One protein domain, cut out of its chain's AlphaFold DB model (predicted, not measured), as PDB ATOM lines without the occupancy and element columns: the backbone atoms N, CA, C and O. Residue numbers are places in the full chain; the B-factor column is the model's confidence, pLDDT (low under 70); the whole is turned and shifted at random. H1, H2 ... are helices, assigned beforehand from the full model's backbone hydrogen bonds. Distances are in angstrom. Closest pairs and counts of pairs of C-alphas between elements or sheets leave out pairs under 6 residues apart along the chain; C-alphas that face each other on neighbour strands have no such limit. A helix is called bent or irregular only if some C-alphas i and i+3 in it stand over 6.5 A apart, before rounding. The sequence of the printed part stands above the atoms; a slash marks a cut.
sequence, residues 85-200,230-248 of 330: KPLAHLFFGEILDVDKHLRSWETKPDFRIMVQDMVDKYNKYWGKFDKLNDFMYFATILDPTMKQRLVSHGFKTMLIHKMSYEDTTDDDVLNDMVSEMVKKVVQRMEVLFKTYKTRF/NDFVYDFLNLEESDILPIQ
ATOM      1  N   LYS A  85     129.237 149.370 180.857       63.72
ATOM      2  CA  LYS A  85     129.191 148.126 181.640       63.72
ATOM      3  C   LYS A  85     130.467 147.907 182.468       63.72
ATOM      4  O   LYS A  85     131.566 148.111 181.954       63.72
ATOM      5  N   PRO A  86     130.349 147.433 183.723       66.44
ATOM      6  CA  PRO A  86     131.493 147.041 184.541       66.44
ATOM      7  C   PRO A  86     132.077 145.709 184.044       66.44
ATOM      8  O   PRO A  86     131.730 144.632 184.524       66.44
ATOM      9  N   LEU A  87     132.950 145.767 183.034       75.88
ATOM     10  CA  LEU A  87     133.524 144.586 182.365       75.88
ATOM     11  C   LEU A  87     134.914 144.202 182.891       75.88
ATOM     12  O   LEU A  87     135.615 143.395 182.280       75.88
ATOM     13  N   ALA A  88     135.311 144.760 184.038       80.75
ATOM     14  CA  ALA A  88     136.607 144.506 184.657       80.75
ATOM     15  C   ALA A  88     136.867 143.007 184.881       80.75
ATOM     16  O   ALA A  88     137.955 142.510 184.600       80.75
ATOM     17  N   HIS A  89     135.837 142.280 185.321       81.31
ATOM     18  CA  HIS A  89     135.907 140.850 185.611       81.31
ATOM     19  C   HIS A  89     136.178 139.971 184.380       81.31
ATOM     20  O   HIS A  89     136.835 138.937 184.509       81.31
ATOM     21  N   LEU A  90     135.734 140.396 183.189       84.12
ATOM     22  CA  LEU A  90     135.945 139.668 181.931       84.12
ATOM     23  C   LEU A  90     137.319 139.935 181.325       84.12
ATOM     24  O   LEU A  90     137.826 139.105 180.576       84.12
ATOM     25  N   PHE A  91     137.934 141.076 181.644       84.69
ATOM     26  CA  PHE A  91     139.117 141.577 180.948       84.69
ATOM     27  C   PHE A  91     140.250 140.547 180.853       84.69
ATOM     28  O   PHE A  91     140.841 140.381 179.787       84.69
ATOM     29  N   PHE A  92     140.532 139.814 181.934       87.12
ATOM     30  CA  PHE A  92     141.565 138.777 181.910       87.12
ATOM     31  C   PHE A  92     141.241 137.652 180.914       87.12
ATOM     32  O   PHE A  92     142.108 137.249 180.141       87.12
ATOM     33  N   GLY A  93     139.987 137.194 180.876       87.81
ATOM     34  CA  GLY A  93     139.521 136.203 179.904       87.81
ATOM     35  C   GLY A  93     139.616 136.705 178.463       87.81
ATOM     36  O   GLY A  93     140.102 135.988 177.592       87.81
ATOM     37  N   GLU A  94     139.245 137.963 178.222       88.06
ATOM     38  CA  GLU A  94     139.336 138.577 176.893       88.06
ATOM     39  C   GLU A  94     140.786 138.655 176.382       88.06
ATOM     40  O   GLU A  94     141.043 138.405 175.204       88.06
ATOM     41  N   ILE A  95     141.747 138.943 177.267       88.31
ATOM     42  CA  ILE A  95     143.182 138.968 176.947       88.31
ATOM     43  C   ILE A  95     143.711 137.567 176.604       88.31
ATOM     44  O   ILE A  95     144.442 137.413 175.624       88.31
ATOM     45  N   LEU A  96     143.301 136.534 177.344       89.38
ATOM     46  CA  LEU A  96     143.661 135.142 177.037       89.38
ATOM     47  C   LEU A  96     143.072 134.670 175.702       89.38
ATOM     48  O   LEU A  96     143.722 133.942 174.952       89.38
ATOM     49  N   ASP A  97     141.854 135.100 175.381       90.31
ATOM     50  CA  ASP A  97     141.228 134.816 174.092       90.31
ATOM     51  C   ASP A  97     142.013 135.429 172.925       90.31
ATOM     52  O   ASP A  97     142.115 134.814 171.858       90.31
ATOM     53  N   VAL A  98     142.581 136.623 173.118       90.56
ATOM     54  CA  VAL A  98     143.467 137.253 172.133       90.56
ATOM     55  C   VAL A  98     144.770 136.466 171.973       90.56
ATOM     56  O   VAL A  98     145.187 136.219 170.843       90.56
ATOM     57  N   ASP A  99     145.383 136.020 173.070       90.44
ATOM     58  CA  ASP A  99     146.585 135.173 173.040       90.44
ATOM     59  C   ASP A  99     146.352 133.873 172.261       90.44
ATOM     60  O   ASP A  99     147.128 133.503 171.379       90.44
ATOM     61  N   LYS A 100     145.227 133.202 172.536       91.19
ATOM     62  CA  LYS A 100     144.817 131.987 171.825       91.19
ATOM     63  C   LYS A 100     144.624 132.248 170.331       91.19
ATOM     64  O   LYS A 100     145.051 131.437 169.508       91.19
ATOM     65  N   HIS A 101     143.990 133.367 169.977       92.50
ATOM     66  CA  HIS A 101     143.794 133.761 168.583       92.50
ATOM     67  C   HIS A 101     145.136 133.986 167.883       92.50
ATOM     68  O   HIS A 101     145.386 133.353 166.861       92.50
ATOM     69  N   LEU A 102     146.037 134.778 168.472       91.12
ATOM     70  CA  LEU A 102     147.385 135.003 167.942       91.12
ATOM     71  C   LEU A 102     148.113 133.680 167.666       91.12
ATOM     72  O   LEU A 102     148.535 133.434 166.541       91.12
ATOM     73  N   ARG A 103     148.166 132.772 168.640       90.06
ATOM     74  CA  ARG A 103     148.867 131.482 168.495       90.06
ATOM     75  C   ARG A 103     148.262 130.585 167.432       90.06
ATOM     76  O   ARG A 103     148.985 129.908 166.712       90.06
ATOM     77  N   SER A 104     146.938 130.591 167.294       91.62
ATOM     78  CA  SER A 104     146.289 129.825 166.227       91.62
ATOM     79  C   SER A 104     146.682 130.333 164.834       91.62
ATOM     80  O   SER A 104     146.906 129.530 163.931       91.62
ATOM     81  N   TRP A 105     146.847 131.649 164.666       90.94
ATOM     82  CA  TRP A 105     147.225 132.270 163.394       90.94
ATOM     83  C   TRP A 105     148.728 132.224 163.109       90.94
ATOM     84  O   TRP A 105     149.122 132.278 161.949       90.94
ATOM     85  N   GLU A 106     149.562 132.042 164.130       87.38
ATOM     86  CA  GLU A 106     151.008 131.835 163.988       87.38
ATOM     87  C   GLU A 106     151.334 130.552 163.201       87.38
ATOM     88  O   GLU A 106     152.354 130.476 162.517       87.38
ATOM     89  N   THR A 107     150.429 129.564 163.232       88.31
ATOM     90  CA  THR A 107     150.551 128.317 162.458       88.31
ATOM     91  C   THR A 107     150.347 128.508 160.952       88.31
ATOM     92  O   THR A 107     150.760 127.650 160.171       88.31
ATOM     93  N   LYS A 108     149.738 129.625 160.522       87.12
ATOM     94  CA  LYS A 108     149.517 129.922 159.103       87.12
ATOM     95  C   LYS A 108     150.797 130.519 158.498       87.12
ATOM     96  O   LYS A 108     151.202 131.601 158.927       87.12
ATOM     97  N   PRO A 109     151.419 129.885 157.484       83.56
ATOM     98  CA  PRO A 109     152.699 130.334 156.927       83.56
ATOM     99  C   PRO A 109     152.692 131.795 156.462       83.56
ATOM    100  O   PRO A 109     153.616 132.540 156.784       83.56
ATOM    101  N   ASP A 110     151.615 132.211 155.793       80.19
ATOM    102  CA  ASP A 110     151.468 133.551 155.210       80.19
ATOM    103  C   ASP A 110     151.360 134.665 156.261       80.19
ATOM    104  O   ASP A 110     151.714 135.815 156.005       80.19
ATOM    105  N   PHE A 111     150.908 134.326 157.470       82.62
ATOM    106  CA  PHE A 111     150.702 135.277 158.566       82.62
ATOM    107  C   PHE A 111     151.771 135.172 159.646       82.62
ATOM    108  O   PHE A 111     151.876 136.069 160.482       82.62
ATOM    109  N   ARG A 112     152.590 134.113 159.628       82.31
ATOM    110  CA  ARG A 112     153.534 133.770 160.694       82.31
ATOM    111  C   ARG A 112     154.406 134.946 161.122       82.31
ATOM    112  O   ARG A 112     154.499 135.226 162.309       82.31
ATOM    113  N   ILE A 113     155.019 135.654 160.173       80.38
ATOM    114  CA  ILE A 113     155.934 136.765 160.481       80.38
ATOM    115  C   ILE A 113     155.183 137.930 161.145       80.38
ATOM    116  O   ILE A 113     155.620 138.448 162.167       80.38
ATOM    117  N   MET A 114     154.037 138.321 160.583       82.62
ATOM    118  CA  MET A 114     153.205 139.401 161.123       82.62
ATOM    119  C   MET A 114     152.670 139.048 162.518       82.62
ATOM    120  O   MET A 114     152.693 139.875 163.428       82.62
ATOM    121  N   VAL A 115     152.196 137.816 162.692       86.00
ATOM    122  CA  VAL A 115     151.638 137.333 163.956       86.00
ATOM    123  C   VAL A 115     152.723 137.211 165.021       86.00
ATOM    124  O   VAL A 115     152.470 137.609 166.154       86.00
ATOM    125  N   GLN A 116     153.935 136.767 164.673       84.69
ATOM    126  CA  GLN A 116     155.070 136.720 165.600       84.69
ATOM    127  C   GLN A 116     155.368 138.105 166.194       84.69
ATOM    128  O   GLN A 116     155.445 138.247 167.414       84.69
ATOM    129  N   ASP A 117     155.429 139.144 165.350       81.94
ATOM    130  CA  ASP A 117     155.646 140.530 165.791       81.94
ATOM    131  C   ASP A 117     154.535 141.000 166.764       81.94
ATOM    132  O   ASP A 117     154.775 141.789 167.686       81.94
ATOM    133  N   MET A 118     153.298 140.520 166.581       85.19
ATOM    134  CA  MET A 118     152.169 140.807 167.476       85.19
ATOM    135  C   MET A 118     152.224 139.996 168.775       85.19
ATOM    136  O   MET A 118     151.934 140.548 169.839       85.19
ATOM    137  N   VAL A 119     152.635 138.729 168.717       87.75
ATOM    138  CA  VAL A 119     152.869 137.867 169.886       87.75
ATOM    139  C   VAL A 119     153.964 138.457 170.773       87.75
ATOM    140  O   VAL A 119     153.802 138.512 171.991       87.75
ATOM    141  N   ASP A 120     155.039 138.990 170.197       84.44
ATOM    142  CA  ASP A 120     156.115 139.633 170.957       84.44
ATOM    143  C   ASP A 120     155.621 140.864 171.724       84.44
ATOM    144  O   ASP A 120     155.954 141.069 172.899       84.44
ATOM    145  N   LYS A 121     154.762 141.673 171.093       83.44
ATOM    146  CA  LYS A 121     154.110 142.811 171.755       83.44
ATOM    147  C   LYS A 121     153.150 142.346 172.836       83.44
ATOM    148  O   LYS A 121     153.205 142.875 173.946       83.44
ATOM    149  N   TYR A 122     152.335 141.336 172.553       87.75
ATOM    150  CA  TYR A 122     151.455 140.741 173.547       87.75
ATOM    151  C   TYR A 122     152.255 140.278 174.775       87.75
ATOM    152  O   TYR A 122     151.984 140.697 175.902       87.75
ATOM    153  N   ASN A 123     153.324 139.510 174.566       87.31
ATOM    154  CA  ASN A 123     154.163 138.976 175.633       87.31
ATOM    155  C   ASN A 123     154.897 140.065 176.427       87.31
ATOM    156  O   ASN A 123     155.158 139.897 177.624       87.31
ATOM    157  N   LYS A 124     155.209 141.201 175.796       84.44
ATOM    158  CA  LYS A 124     155.804 142.361 176.468       84.44
ATOM    159  C   LYS A 124     154.874 142.963 177.525       84.44
ATOM    160  O   LYS A 124     155.370 143.330 178.592       84.44
ATOM    161  N   TYR A 125     153.577 143.071 177.231       82.44
ATOM    162  CA  TYR A 125     152.586 143.683 178.125       82.44
ATOM    163  C   TYR A 125     151.920 142.664 179.058       82.44
ATOM    164  O   TYR A 125     151.846 142.905 180.259       82.44
ATOM    165  N   TRP A 126     151.495 141.516 178.528       86.25
ATOM    166  CA  TRP A 126     150.692 140.523 179.251       86.25
ATOM    167  C   TRP A 126     151.365 139.157 179.410       86.25
ATOM    168  O   TRP A 126     150.826 138.279 180.068       86.25
ATOM    169  N   GLY A 127     152.568 138.951 178.872       82.56
ATOM    170  CA  GLY A 127     153.257 137.658 178.967       82.56
ATOM    171  C   GLY A 127     153.947 137.402 180.308       82.56
ATOM    172  O   GLY A 127     154.435 136.300 180.551       82.56
ATOM    173  N   LYS A 128     154.054 138.387 181.206       85.00
ATOM    174  CA  LYS A 128     154.802 138.253 182.470       85.00
ATOM    175  C   LYS A 128     153.892 138.496 183.665       85.00
ATOM    176  O   LYS A 128     153.464 139.622 183.873       85.00
ATOM    177  N   PHE A 129     153.692 137.455 184.474       84.94
ATOM    178  CA  PHE A 129     152.910 137.513 185.712       84.94
ATOM    179  C   PHE A 129     153.333 138.673 186.621       84.94
ATOM    180  O   PHE A 129     152.497 139.470 187.021       84.94
ATOM    181  N   ASP A 130     154.636 138.849 186.854       83.31
ATOM    182  CA  ASP A 130     155.135 139.906 187.748       83.31
ATOM    183  C   ASP A 130     154.938 141.333 187.216       83.31
ATOM    184  O   ASP A 130     155.151 142.295 187.947       83.31
ATOM    185  N   LYS A 131     154.574 141.489 185.937       83.00
ATOM    186  CA  LYS A 131     154.308 142.792 185.312       83.00
ATOM    187  C   LYS A 131     152.827 143.038 185.044       83.00
ATOM    188  O   LYS A 131     152.477 144.138 184.619       83.00
ATOM    189  N   LEU A 132     151.983 142.027 185.235       84.06
ATOM    190  CA  LEU A 132     150.551 142.152 185.023       84.06
ATOM    191  C   LEU A 132     149.922 142.968 186.148       84.06
ATOM    192  O   LEU A 132     150.365 142.940 187.294       84.06
ATOM    193  N   ASN A 133     148.885 143.722 185.794       84.50
ATOM    194  CA  ASN A 133     148.134 144.489 186.769       84.50
ATOM    195  C   ASN A 133     147.273 143.535 187.610       84.50
ATOM    196  O   ASN A 133     146.346 142.922 187.080       84.50
ATOM    197  N   ASP A 134     147.552 143.460 188.911       86.06
ATOM    198  CA  ASP A 134     146.856 142.572 189.845       86.06
ATOM    199  C   ASP A 134     145.330 142.780 189.860       86.06
ATOM    200  O   ASP A 134     144.579 141.826 190.069       86.06
ATOM    201  N   PHE A 135     144.854 143.994 189.550       83.31
ATOM    202  CA  PHE A 135     143.421 144.289 189.435       83.31
ATOM    203  C   PHE A 135     142.697 143.392 188.422       83.31
ATOM    204  O   PHE A 135     141.528 143.075 188.635       83.31
ATOM    205  N   MET A 136     143.380 142.947 187.359       85.50
ATOM    206  CA  MET A 136     142.797 142.026 186.375       85.50
ATOM    207  C   MET A 136     142.411 140.697 187.031       85.50
ATOM    208  O   MET A 136     141.346 140.159 186.753       85.50
ATOM    209  N   TYR A 137     143.247 140.192 187.940       87.81
ATOM    210  CA  TYR A 137     142.972 138.951 188.657       87.81
ATOM    211  C   TYR A 137     141.953 139.151 189.766       87.81
ATOM    212  O   TYR A 137     141.078 138.308 189.944       87.81
ATOM    213  N   PHE A 138     142.047 140.260 190.504       86.50
ATOM    214  CA  PHE A 138     141.111 140.554 191.586       86.50
ATOM    215  C   PHE A 138     139.683 140.649 191.057       86.50
ATOM    216  O   PHE A 138     138.800 139.988 191.594       86.50
ATOM    217  N   ALA A 139     139.462 141.384 189.964       84.81
ATOM    218  CA  ALA A 139     138.142 141.502 189.358       84.81
ATOM    219  C   ALA A 139     137.577 140.140 188.914       84.81
ATOM    220  O   ALA A 139     136.402 139.868 189.135       84.81
ATOM    221  N   THR A 140     138.407 139.260 188.342       86.38
ATOM    222  CA  THR A 140     137.990 137.903 187.954       86.38
ATOM    223  C   THR A 140     137.711 136.997 189.158       86.38
ATOM    224  O   THR A 140     136.763 136.217 189.126       86.38
ATOM    225  N   ILE A 141     138.501 137.081 190.234       85.88
ATOM    226  CA  ILE A 141     138.280 136.286 191.458       85.88
ATOM    227  C   ILE A 141     136.980 136.698 192.151       85.88
ATOM    228  O   ILE A 141     136.280 135.842 192.690       85.88
ATOM    229  N   LEU A 142     136.668 137.993 192.122       81.19
ATOM    230  CA  LEU A 142     135.449 138.564 192.690       81.19
ATOM    231  C   LEU A 142     134.192 138.240 191.883       81.19
ATOM    232  O   LEU A 142     133.088 138.392 192.401       81.19
ATOM    233  N   ASP A 143     134.334 137.771 190.645       79.56
ATOM    234  CA  ASP A 143     133.203 137.299 189.863       79.56
ATOM    235  C   ASP A 143     132.708 135.942 190.397       79.56
ATOM    236  O   ASP A 143     133.428 134.936 190.311       79.56
ATOM    237  N   PRO A 144     131.463 135.863 190.902       72.50
ATOM    238  CA  PRO A 144     130.910 134.630 191.448       72.50
ATOM    239  C   PRO A 144     130.745 133.518 190.400       72.50
ATOM    240  O   PRO A 144     130.627 132.351 190.781       72.50
ATOM    241  N   THR A 145     130.733 133.840 189.104       73.56
ATOM    242  CA  THR A 145     130.552 132.872 188.012       73.56
ATOM    243  C   THR A 145     131.868 132.239 187.553       73.56
ATOM    244  O   THR A 145     131.895 131.050 187.232       73.56
ATOM    245  N   MET A 146     132.971 132.997 187.569       68.38
ATOM    246  CA  MET A 146     134.276 132.562 187.049       68.38
ATOM    247  C   MET A 146     135.282 132.199 188.151       68.38
ATOM    248  O   MET A 146     136.021 131.213 188.009       68.38
ATOM    249  N   LYS A 147     135.259 132.934 189.275       75.19
ATOM    250  CA  LYS A 147     136.068 132.718 190.486       75.19
ATOM    251  C   LYS A 147     137.564 132.521 190.172       75.19
ATOM    252  O   LYS A 147     138.116 133.029 189.199       75.19
ATOM    253  N   GLN A 148     138.244 131.715 190.986       79.19
ATOM    254  CA  GLN A 148     139.651 131.351 190.802       79.19
ATOM    255  C   GLN A 148     139.896 130.429 189.591       79.19
ATOM    256  O   GLN A 148     141.032 130.319 189.140       79.19
ATOM    257  N   ARG A 149     138.863 129.777 189.027       84.06
ATOM    258  CA  ARG A 149     139.038 128.776 187.955       84.06
ATOM    259  C   ARG A 149     139.583 129.399 186.674       84.06
ATOM    260  O   ARG A 149     140.487 128.825 186.070       84.06
ATOM    261  N   LEU A 150     139.067 130.568 186.282       86.50
ATOM    262  CA  LEU A 150     139.573 131.278 185.105       86.50
ATOM    263  C   LEU A 150     141.014 131.757 185.324       86.50
ATOM    264  O   LEU A 150     141.830 131.648 184.413       86.50
ATOM    265  N   VAL A 151     141.349 132.224 186.531       89.12
ATOM    266  CA  VAL A 151     142.717 132.643 186.874       89.12
ATOM    267  C   VAL A 151     143.691 131.466 186.782       89.12
ATOM    268  O   VAL A 151     144.707 131.570 186.095       89.12
ATOM    269  N   SER A 152     143.347 130.318 187.373       90.44
ATOM    270  CA  SER A 152     144.148 129.092 187.275       90.44
ATOM    271  C   SER A 152     144.322 128.637 185.827       90.44
ATOM    272  O   SER A 152     145.436 128.338 185.402       90.44
ATOM    273  N   HIS A 153     143.232 128.616 185.050       90.31
ATOM    274  CA  HIS A 153     143.284 128.266 183.632       90.31
ATOM    275  C   HIS A 153     144.195 129.226 182.862       90.31
ATOM    276  O   HIS A 153     145.067 128.780 182.125       90.31
ATOM    277  N   GLY A 154     144.049 130.534 183.077       88.88
ATOM    278  CA  GLY A 154     144.879 131.551 182.442       88.88
ATOM    279  C   GLY A 154     146.362 131.400 182.751       88.88
ATOM    280  O   GLY A 154     147.179 131.464 181.838       88.88
ATOM    281  N   PHE A 155     146.729 131.125 184.004       91.00
ATOM    282  CA  PHE A 155     148.124 130.849 184.359       91.00
ATOM    283  C   PHE A 155     148.648 129.574 183.717       91.00
ATOM    284  O   PHE A 155     149.761 129.590 183.191       91.00
ATOM    285  N   LYS A 156     147.843 128.506 183.679       90.56
ATOM    286  CA  LYS A 156     148.208 127.281 182.959       90.56
ATOM    287  C   LYS A 156     148.477 127.590 181.485       90.56
ATOM    288  O   LYS A 156     149.527 127.220 180.969       90.56
ATOM    289  N   THR A 157     147.577 128.335 180.840       88.56
ATOM    290  CA  THR A 157     147.728 128.800 179.457       88.56
ATOM    291  C   THR A 157     149.029 129.580 179.279       88.56
ATOM    292  O   THR A 157     149.838 129.198 178.446       88.56
ATOM    293  N   MET A 158     149.293 130.598 180.104       87.69
ATOM    294  CA  MET A 158     150.513 131.415 180.030       87.69
ATOM    295  C   MET A 158     151.813 130.615 180.208       87.69
ATOM    296  O   MET A 158     152.829 130.976 179.615       87.69
ATOM    297  N   LEU A 159     151.806 129.576 181.046       86.69
ATOM    298  CA  LEU A 159     152.966 128.713 181.271       86.69
ATOM    299  C   LEU A 159     153.220 127.805 180.068       86.69
ATOM    300  O   LEU A 159     154.315 127.856 179.516       86.69
ATOM    301  N   ILE A 160     152.198 127.080 179.598       85.12
ATOM    302  CA  ILE A 160     152.273 126.232 178.390       85.12
ATOM    303  C   ILE A 160     152.829 127.030 177.213       85.12
ATOM    304  O   ILE A 160     153.693 126.596 176.467       85.12
ATOM    305  N   HIS A 161     152.346 128.251 177.086       82.19
ATOM    306  CA  HIS A 161     152.679 129.184 176.036       82.19
ATOM    307  C   HIS A 161     154.094 129.769 176.078       82.19
ATOM    308  O   HIS A 161     154.522 130.370 175.088       82.19
ATOM    309  N   LYS A 162     154.788 129.640 177.211       74.25
ATOM    310  CA  LYS A 162     156.208 129.973 177.374       74.25
ATOM    311  C   LYS A 162     157.121 128.767 177.226       74.25
ATOM    312  O   LYS A 162     158.312 128.958 177.000       74.25
ATOM    313  N   MET A 163     156.587 127.572 177.432       62.56
ATOM    314  CA  MET A 163     157.338 126.334 177.315       62.56
ATOM    315  C   MET A 163     157.637 126.066 175.836       62.56
ATOM    316  O   MET A 163     156.789 126.288 174.972       62.56
ATOM    317  N   SER A 164     158.865 125.640 175.535       56.25
ATOM    318  CA  SER A 164     159.232 125.206 174.182       56.25
ATOM    319  C   SER A 164     158.509 123.894 173.843       56.25
ATOM    320  O   SER A 164     158.158 123.136 174.744       56.25
ATOM    321  N   TYR A 165     158.339 123.572 172.554       51.19
ATOM    322  CA  TYR A 165     157.750 122.295 172.100       51.19
ATOM    323  C   TYR A 165     158.507 121.045 172.607       51.19
ATOM    324  O   TYR A 165     157.977 119.939 172.532       51.19
ATOM    325  N   GLU A 166     159.728 121.216 173.120       50.75
ATOM    326  CA  GLU A 166     160.589 120.155 173.658       50.75
ATOM    327  C   GLU A 166     160.495 119.999 175.192       50.75
ATOM    328  O   GLU A 166     160.979 119.006 175.732       50.75
ATOM    329  N   ASP A 167     159.836 120.924 175.903       56.22
ATOM    330  CA  ASP A 167     159.681 120.865 177.361       56.22
ATOM    331  C   ASP A 167     158.437 120.049 177.745       56.22
ATOM    332  O   ASP A 167     157.347 120.584 177.966       56.22
ATOM    333  N   THR A 168     158.581 118.731 177.882       55.56
ATOM    334  CA  THR A 168     157.550 117.894 178.517       55.56
ATOM    335  C   THR A 168     157.606 118.085 180.033       55.56
ATOM    336  O   THR A 168     158.239 117.303 180.744       55.56
ATOM    337  N   THR A 169     156.992 119.154 180.544       65.19
ATOM    338  CA  THR A 169     156.775 119.292 181.994       65.19
ATOM    339  C   THR A 169     155.611 118.403 182.404       65.19
ATOM    340  O   THR A 169     154.572 118.401 181.746       65.19
ATOM    341  N   ASP A 170     155.805 117.648 183.481       79.88
ATOM    342  CA  ASP A 170     154.762 116.838 184.103       79.88
ATOM    343  C   ASP A 170     153.542 117.715 184.447       79.88
ATOM    344  O   ASP A 170     153.693 118.822 184.977       79.88
ATOM    345  N   ASP A 171     152.336 117.235 184.131       82.00
ATOM    346  CA  ASP A 171     151.083 117.952 184.394       82.00
ATOM    347  C   ASP A 171     150.947 118.285 185.890       82.00
ATOM    348  O   ASP A 171     150.424 119.348 186.235       82.00
ATOM    349  N   ASP A 172     151.472 117.428 186.770       84.19
ATOM    350  CA  ASP A 172     151.471 117.650 188.217       84.19
ATOM    351  C   ASP A 172     152.364 118.837 188.609       84.19
ATOM    352  O   ASP A 172     151.925 119.737 189.329       84.19
ATOM    353  N   VAL A 173     153.571 118.927 188.040       86.06
ATOM    354  CA  VAL A 173     154.491 120.058 188.263       86.06
ATOM    355  C   VAL A 173     153.886 121.359 187.734       86.06
ATOM    356  O   VAL A 173     153.973 122.405 188.382       86.06
ATOM    357  N   LEU A 174     153.228 121.309 186.574       87.00
ATOM    358  CA  LEU A 174     152.543 122.465 186.002       87.00
ATOM    359  C   LEU A 174     151.389 122.935 186.899       87.00
ATOM    360  O   LEU A 174     151.236 124.136 187.136       87.00
ATOM    361  N   ASN A 175     150.592 122.006 187.429       88.00
ATOM    362  CA  ASN A 175     149.501 122.323 188.348       88.00
ATOM    363  C   ASN A 175     150.022 122.906 189.676       88.00
ATOM    364  O   ASN A 175     149.425 123.856 190.191       88.00
ATOM    365  N   ASP A 176     151.156 122.418 190.189       89.69
ATOM    366  CA  ASP A 176     151.815 122.970 191.379       89.69
ATOM    367  C   ASP A 176     152.296 124.409 191.151       89.69
ATOM    368  O   ASP A 176     152.046 125.294 191.977       89.69
ATOM    369  N   MET A 177     152.912 124.687 189.996       88.56
ATOM    370  CA  MET A 177     153.314 126.046 189.615       88.56
ATOM    371  C   MET A 177     152.110 126.989 189.511       88.56
ATOM    372  O   MET A 177     152.157 128.113 190.016       88.56
ATOM    373  N   VAL A 178     151.016 126.539 188.887       89.94
ATOM    374  CA  VAL A 178     149.765 127.311 188.793       89.94
ATOM    375  C   VAL A 178     149.194 127.586 190.183       89.94
ATOM    376  O   VAL A 178     148.825 128.724 190.474       89.94
ATOM    377  N   SER A 179     149.158 126.577 191.055       89.44
ATOM    378  CA  SER A 179     148.691 126.704 192.440       89.44
ATOM    379  C   SER A 179     149.486 127.765 193.202       89.44
ATOM    380  O   SER A 179     148.906 128.632 193.858       89.44
ATOM    381  N   GLU A 180     150.810 127.778 193.047       91.12
ATOM    382  CA  GLU A 180     151.680 128.781 193.659       91.12
ATOM    383  C   GLU A 180     151.417 130.203 193.127       91.12
ATOM    384  O   GLU A 180     151.381 131.167 193.894       91.12
ATOM    385  N   MET A 181     151.168 130.357 191.823       91.12
ATOM    386  CA  MET A 181     150.801 131.655 191.241       91.12
ATOM    387  C   MET A 181     149.458 132.165 191.775       91.12
ATOM    388  O   MET A 181     149.349 133.338 192.140       91.12
ATOM    389  N   VAL A 182     148.448 131.295 191.877       89.81
ATOM    390  CA  VAL A 182     147.136 131.652 192.440       89.81
ATOM    391  C   VAL A 182     147.270 132.067 193.904       89.81
ATOM    392  O   VAL A 182     146.735 133.108 194.285       89.81
ATOM    393  N   LYS A 183     148.044 131.330 194.711       89.88
ATOM    394  CA  LYS A 183     148.313 131.694 196.114       89.88
ATOM    395  C   LYS A 183     148.907 133.093 196.239       89.88
ATOM    396  O   LYS A 183     148.457 133.865 197.081       89.88
ATOM    397  N   LYS A 184     149.863 133.458 195.378       91.44
ATOM    398  CA  LYS A 184     150.447 134.811 195.366       91.44
ATOM    399  C   LYS A 184     149.403 135.890 195.091       91.44
ATOM    400  O   LYS A 184     149.423 136.922 195.756       91.44
ATOM    401  N   VAL A 185     148.484 135.665 194.150       90.69
ATOM    402  CA  VAL A 185     147.389 136.612 193.872       90.69
ATOM    403  C   VAL A 185     146.478 136.759 195.091       90.69
ATOM    404  O   VAL A 185     146.202 137.880 195.515       90.69
ATOM    405  N   VAL A 186     146.053 135.643 195.684       87.62
ATOM    406  CA  VAL A 186     145.186 135.620 196.874       87.62
ATOM    407  C   VAL A 186     145.844 136.362 198.044       87.62
ATOM    408  O   VAL A 186     145.207 137.205 198.668       87.62
ATOM    409  N   GLN A 187     147.141 136.152 198.280       89.50
ATOM    410  CA  GLN A 187     147.905 136.875 199.304       89.50
ATOM    411  C   GLN A 187     147.977 138.386 199.034       89.50
ATOM    412  O   GLN A 187     147.784 139.190 199.946       89.50
ATOM    413  N   ARG A 188     148.236 138.803 197.783       89.50
ATOM    414  CA  ARG A 188     148.235 140.232 197.411       89.50
ATOM    415  C   ARG A 188     146.862 140.866 197.655       89.50
ATOM    416  O   ARG A 188     146.791 141.977 198.178       89.50
ATOM    417  N   MET A 189     145.790 140.144 197.333       87.25
ATOM    418  CA  MET A 189     144.413 140.574 197.579       87.25
ATOM    419  C   MET A 189     144.114 140.711 199.079       87.25
ATOM    420  O   MET A 189     143.518 141.698 199.504       87.25
ATOM    421  N   GLU A 190     144.584 139.770 199.899       84.38
ATOM    422  CA  GLU A 190     144.426 139.807 201.355       84.38
ATOM    423  C   GLU A 190     145.128 141.031 201.974       84.38
ATOM    424  O   GLU A 190     144.555 141.725 202.818       84.38
ATOM    425  N   VAL A 191     146.354 141.346 201.536       87.88
ATOM    426  CA  VAL A 191     147.089 142.545 201.984       87.88
ATOM    427  C   VAL A 191     146.349 143.825 201.596       87.88
ATOM    428  O   VAL A 191     146.216 144.738 202.423       87.88
ATOM    429  N   LEU A 192     145.840 143.896 200.361       85.12
ATOM    430  CA  LEU A 192     145.029 145.021 199.893       85.12
ATOM    431  C   LEU A 192     143.795 145.205 200.786       85.12
ATOM    432  O   LEU A 192     143.520 146.316 201.244       85.12
ATOM    433  N   PHE A 193     143.107 144.110 201.099       80.75
ATOM    434  CA  PHE A 193     141.910 144.133 201.924       80.75
ATOM    435  C   PHE A 193     142.177 144.566 203.366       80.75
ATOM    436  O   PHE A 193     141.500 145.452 203.886       80.75
ATOM    437  N   LYS A 194     143.213 144.015 204.009       83.12
ATOM    438  CA  LYS A 194     143.632 144.437 205.357       83.12
ATOM    439  C   LYS A 194     143.947 145.933 205.400       83.12
ATOM    440  O   LYS A 194     143.575 146.622 206.352       83.12
ATOM    441  N   THR A 195     144.590 146.446 204.350       83.69
ATOM    442  CA  THR A 195     144.899 147.875 204.211       83.69
ATOM    443  C   THR A 195     143.628 148.715 204.072       83.69
ATOM    444  O   THR A 195     143.504 149.744 204.737       83.69
ATOM    445  N   TYR A 196     142.678 148.275 203.243       80.38
ATOM    446  CA  TYR A 196     141.380 148.929 203.067       80.38
ATOM    447  C   TYR A 196     140.604 148.998 204.386       80.38
ATOM    448  O   TYR A 196     140.249 150.088 204.833       80.38
ATOM    449  N   LYS A 197     140.442 147.852 205.058       78.81
ATOM    450  CA  LYS A 197     139.738 147.736 206.338       78.81
ATOM    451  C   LYS A 197     140.340 148.648 207.404       78.81
ATOM    452  O   LYS A 197     139.626 149.434 208.010       78.81
ATOM    453  N   THR A 198     141.669 148.646 207.543       81.25
ATOM    454  CA  THR A 198     142.362 149.540 208.486       81.25
ATOM    455  C   THR A 198     142.046 151.013 208.205       81.25
ATOM    456  O   THR A 198     141.790 151.774 209.134       81.25
ATOM    457  N   ARG A 199     142.027 151.443 206.934       76.31
ATOM    458  CA  ARG A 199     141.720 152.837 206.573       76.31
ATOM    459  C   ARG A 199     140.267 153.209 206.864       76.31
ATOM    460  O   ARG A 199     140.043 154.271 207.433       76.31
ATOM    461  N   PHE A 200     139.305 152.357 206.518       66.00
ATOM    462  CA  PHE A 200     137.884 152.636 206.744       66.00
ATOM    463  C   PHE A 200     137.485 152.546 208.218       66.00
ATOM    464  O   PHE A 200     136.782 153.431 208.701       66.00
ATOM    465  N   ASN A 230     139.482 130.503 202.710       52.59
ATOM    466  CA  ASN A 230     139.205 131.724 201.938       52.59
ATOM    467  C   ASN A 230     138.009 132.524 202.494       52.59
ATOM    468  O   ASN A 230     137.341 133.238 201.745       52.59
ATOM    469  N   ASP A 231     137.748 132.441 203.804       57.38
ATOM    470  CA  ASP A 231     136.679 133.197 204.485       57.38
ATOM    471  C   ASP A 231     136.780 134.712 204.230       57.38
ATOM    472  O   ASP A 231     135.766 135.395 204.122       57.38
ATOM    473  N   PHE A 232     137.987 135.244 204.007       62.22
ATOM    474  CA  PHE A 232     138.174 136.667 203.712       62.22
ATOM    475  C   PHE A 232     137.610 137.097 202.344       62.22
ATOM    476  O   PHE A 232     137.213 138.249 202.186       62.22
ATOM    477  N   VAL A 233     137.581 136.204 201.342       59.84
ATOM    478  CA  VAL A 233     136.983 136.504 200.027       59.84
ATOM    479  C   VAL A 233     135.469 136.628 200.182       59.84
ATOM    480  O   VAL A 233     134.850 137.479 199.550       59.84
ATOM    481  N   TYR A 234     134.880 135.826 201.074       61.06
ATOM    482  CA  TYR A 234     133.475 135.948 201.449       61.06
ATOM    483  C   TYR A 234     133.200 137.225 202.235       61.06
ATOM    484  O   TYR A 234     132.256 137.935 201.900       61.06
ATOM    485  N   ASP A 235     134.033 137.558 203.222       60.97
ATOM    486  CA  ASP A 235     133.935 138.832 203.944       60.97
ATOM    487  C   ASP A 235     134.042 140.030 202.990       60.97
ATOM    488  O   ASP A 235     133.341 141.021 203.168       60.97
ATOM    489  N   PHE A 236     134.874 139.931 201.947       59.28
ATOM    490  CA  PHE A 236     134.992 140.959 200.916       59.28
ATOM    491  C   PHE A 236     133.722 141.090 200.065       59.28
ATOM    492  O   PHE A 236     133.263 142.201 199.827       59.28
ATOM    493  N   LEU A 237     133.149 139.976 199.600       59.72
ATOM    494  CA  LEU A 237     131.921 139.990 198.794       59.72
ATOM    495  C   LEU A 237     130.688 140.439 199.597       59.72
ATOM    496  O   LEU A 237     129.733 140.937 199.007       59.72
ATOM    497  N   ASN A 238     130.716 140.252 200.919       57.47
ATOM    498  CA  ASN A 238     129.643 140.626 201.841       57.47
ATOM    499  C   ASN A 238     129.788 142.041 202.421       57.47
ATOM    500  O   ASN A 238     128.869 142.506 203.096       57.47
ATOM    501  N   LEU A 239     130.915 142.725 202.200       56.91
ATOM    502  CA  LEU A 239     130.995 144.157 202.462       56.91
ATOM    503  C   LEU A 239     130.114 144.855 201.429       56.91
ATOM    504  O   LEU A 239     130.382 144.791 200.230       56.91
ATOM    505  N   GLU A 240     129.025 145.460 201.907       46.12
ATOM    506  CA  GLU A 240     128.178 146.323 201.088       46.12
ATOM    507  C   GLU A 240     129.074 147.313 200.329       46.12
ATOM    508  O   GLU A 240     129.894 147.994 200.940       46.12
ATOM    509  N   GLU A 241     128.919 147.327 199.000       49.81
ATOM    510  CA  GLU A 241     129.707 148.084 198.010       49.81
ATOM    511  C   GLU A 241     131.078 147.469 197.643       49.81
ATOM    512  O   GLU A 241     132.153 147.950 198.005       49.81
ATOM    513  N   SER A 242     131.060 146.418 196.807       52.75
ATOM    514  CA  SER A 242     132.252 145.977 196.060       52.75
ATOM    515  C   SER A 242     132.598 146.970 194.938       52.75
ATOM    516  O   SER A 242     132.491 146.684 193.745       52.75
ATOM    517  N   ASP A 243     133.084 148.146 195.330       56.66
ATOM    518  CA  ASP A 243     133.502 149.258 194.462       56.66
ATOM    519  C   ASP A 243     134.620 148.910 193.467       56.66
ATOM    520  O   ASP A 243     134.989 149.733 192.633       56.66
ATOM    521  N   ILE A 244     135.157 147.685 193.505       58.28
ATOM    522  CA  ILE A 244     136.196 147.207 192.588       58.28
ATOM    523  C   ILE A 244     135.619 146.757 191.240       58.28
ATOM    524  O   ILE A 244     136.253 146.973 190.208       58.28
ATOM    525  N   LEU A 245     134.425 146.153 191.212       58.22
ATOM    526  CA  LEU A 245     133.816 145.681 189.959       58.22
ATOM    527  C   LEU A 245     133.409 146.830 189.011       58.22
ATOM    528  O   LEU A 245     133.592 146.674 187.800       58.22
ATOM    529  N   PRO A 246     132.925 147.989 189.509       59.66
ATOM    530  CA  PRO A 246     132.655 149.171 188.692       59.66
ATOM    531  C   PRO A 246     133.891 149.869 188.112       59.66
ATOM    532  O   PRO A 246     133.734 150.708 187.224       59.66
ATOM    533  N   ILE A 247     135.108 149.561 188.585       59.56
ATOM    534  CA  ILE A 247     136.326 150.234 188.114       59.56
ATOM    535  C   ILE A 247     136.551 149.893 186.642       59.56
ATOM    536  O   ILE A 247     136.857 148.760 186.272       59.56
ATOM    537  N   GLN A 248     136.454 150.906 185.787       53.19
ATOM    538  CA  GLN A 248     136.837 150.777 184.389       53.19
ATOM    539  C   GLN A 248     138.346 150.506 184.296       53.19
ATOM    540  O   GLN A 248     139.163 151.330 184.705       53.19
TER     541      GLN A 248
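Overview. This is residues 85 to 200 and 230 to 248 of the 330 residues of an uncharacterized protein of Artemisia annua (UniProt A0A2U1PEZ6). The long helix H5 makes one side of this elongated model and the helical hairpin of H1 and H2 the other, with the shorter H3 and H4 packed between H5 and H1. H6 lies near H3 and H5, away from the hairpin, and a tail without a named element follows it. The printed part has 135 residues with six named helices, H1 to H6 in chain order, and no named strand; its class is all helix. It is only just compact, close to loose, with a radius of gyration of the C-alphas of 16.9 A and spans of 56 by 36 by 24 A.

Arrangement. Start at H5, residues 171 to 200. With residues 174 to 182 alone it touches H4, residues 147 to 160, at a steep tilt of 47 degrees, opposite ways; the closest C-alphas, of Phe 155 and Val 178, are 5.9 A apart. With residues 185 to 189 alone it touches H3, residues 134 to 142, about perpendicular at 88 degrees; look at Phe 138 and Met 189, closest C-alphas at 6.8 A. H3 and H4 are a helical hairpin at a steep tilt of 45 degrees, closest at C-alphas 141 and 147, 4.3 A. H1, residues 88 to 106, touches H4 with its residues 92 to 96 alone, at a shallow tilt of 26 degrees, the same way; the closest C-alphas, of Leu 96 and Gly 154, are 6.6 A apart. H1 touches H3 at a steep tilt of 68 degrees, only just short of about perpendicular, with C-alphas 89 and 140 closest at 4.3 A. H2, residues 112 to 126, forms a helical hairpin with H1, closest at C-alphas 106 and 112, 4.6 A. H6, residues 231 to 238, is close to H5 but not clearly touching; C-alphas 190 and 232 are closest, at 7.4 A. H1 and H5 are apart. Every O i to N i+4 pair is within hydrogen-bond range in H2, H3, H5 and H6, against 13 of 15 in H1 and 9 of 10 in H4.

Along the chain. Find C-alpha 171 at (151.083, 117.952, 184.394); from there H5 runs 43.3 A to C-alpha 200 at (137.884, 152.636, 206.744). H1 begins at C-alpha 88, (136.607, 144.506, 184.657), and measures 28.2 A; it is irregular, with C-alphas 89 and 92 7.1 A apart. H4 measures 21.2 A and is only just irregular, with C-alphas 147 and 150 6.6 A apart. H2 measures 20.0 A, H3 12.4 A and H6 10.6 A.

Size, cuts and confidence. The farthest C-alphas, of Asp 110 and Phe 200, are 56.6 A apart. Residues 201 to 229 are not printed, and C-alphas 200 and 230 stand 21.5 A apart across that cut. Of the links printed whole, none is long. Mean pLDDT of the printed part is 79.4; residues 163 to 169 and 230 to 248 are among those under 70.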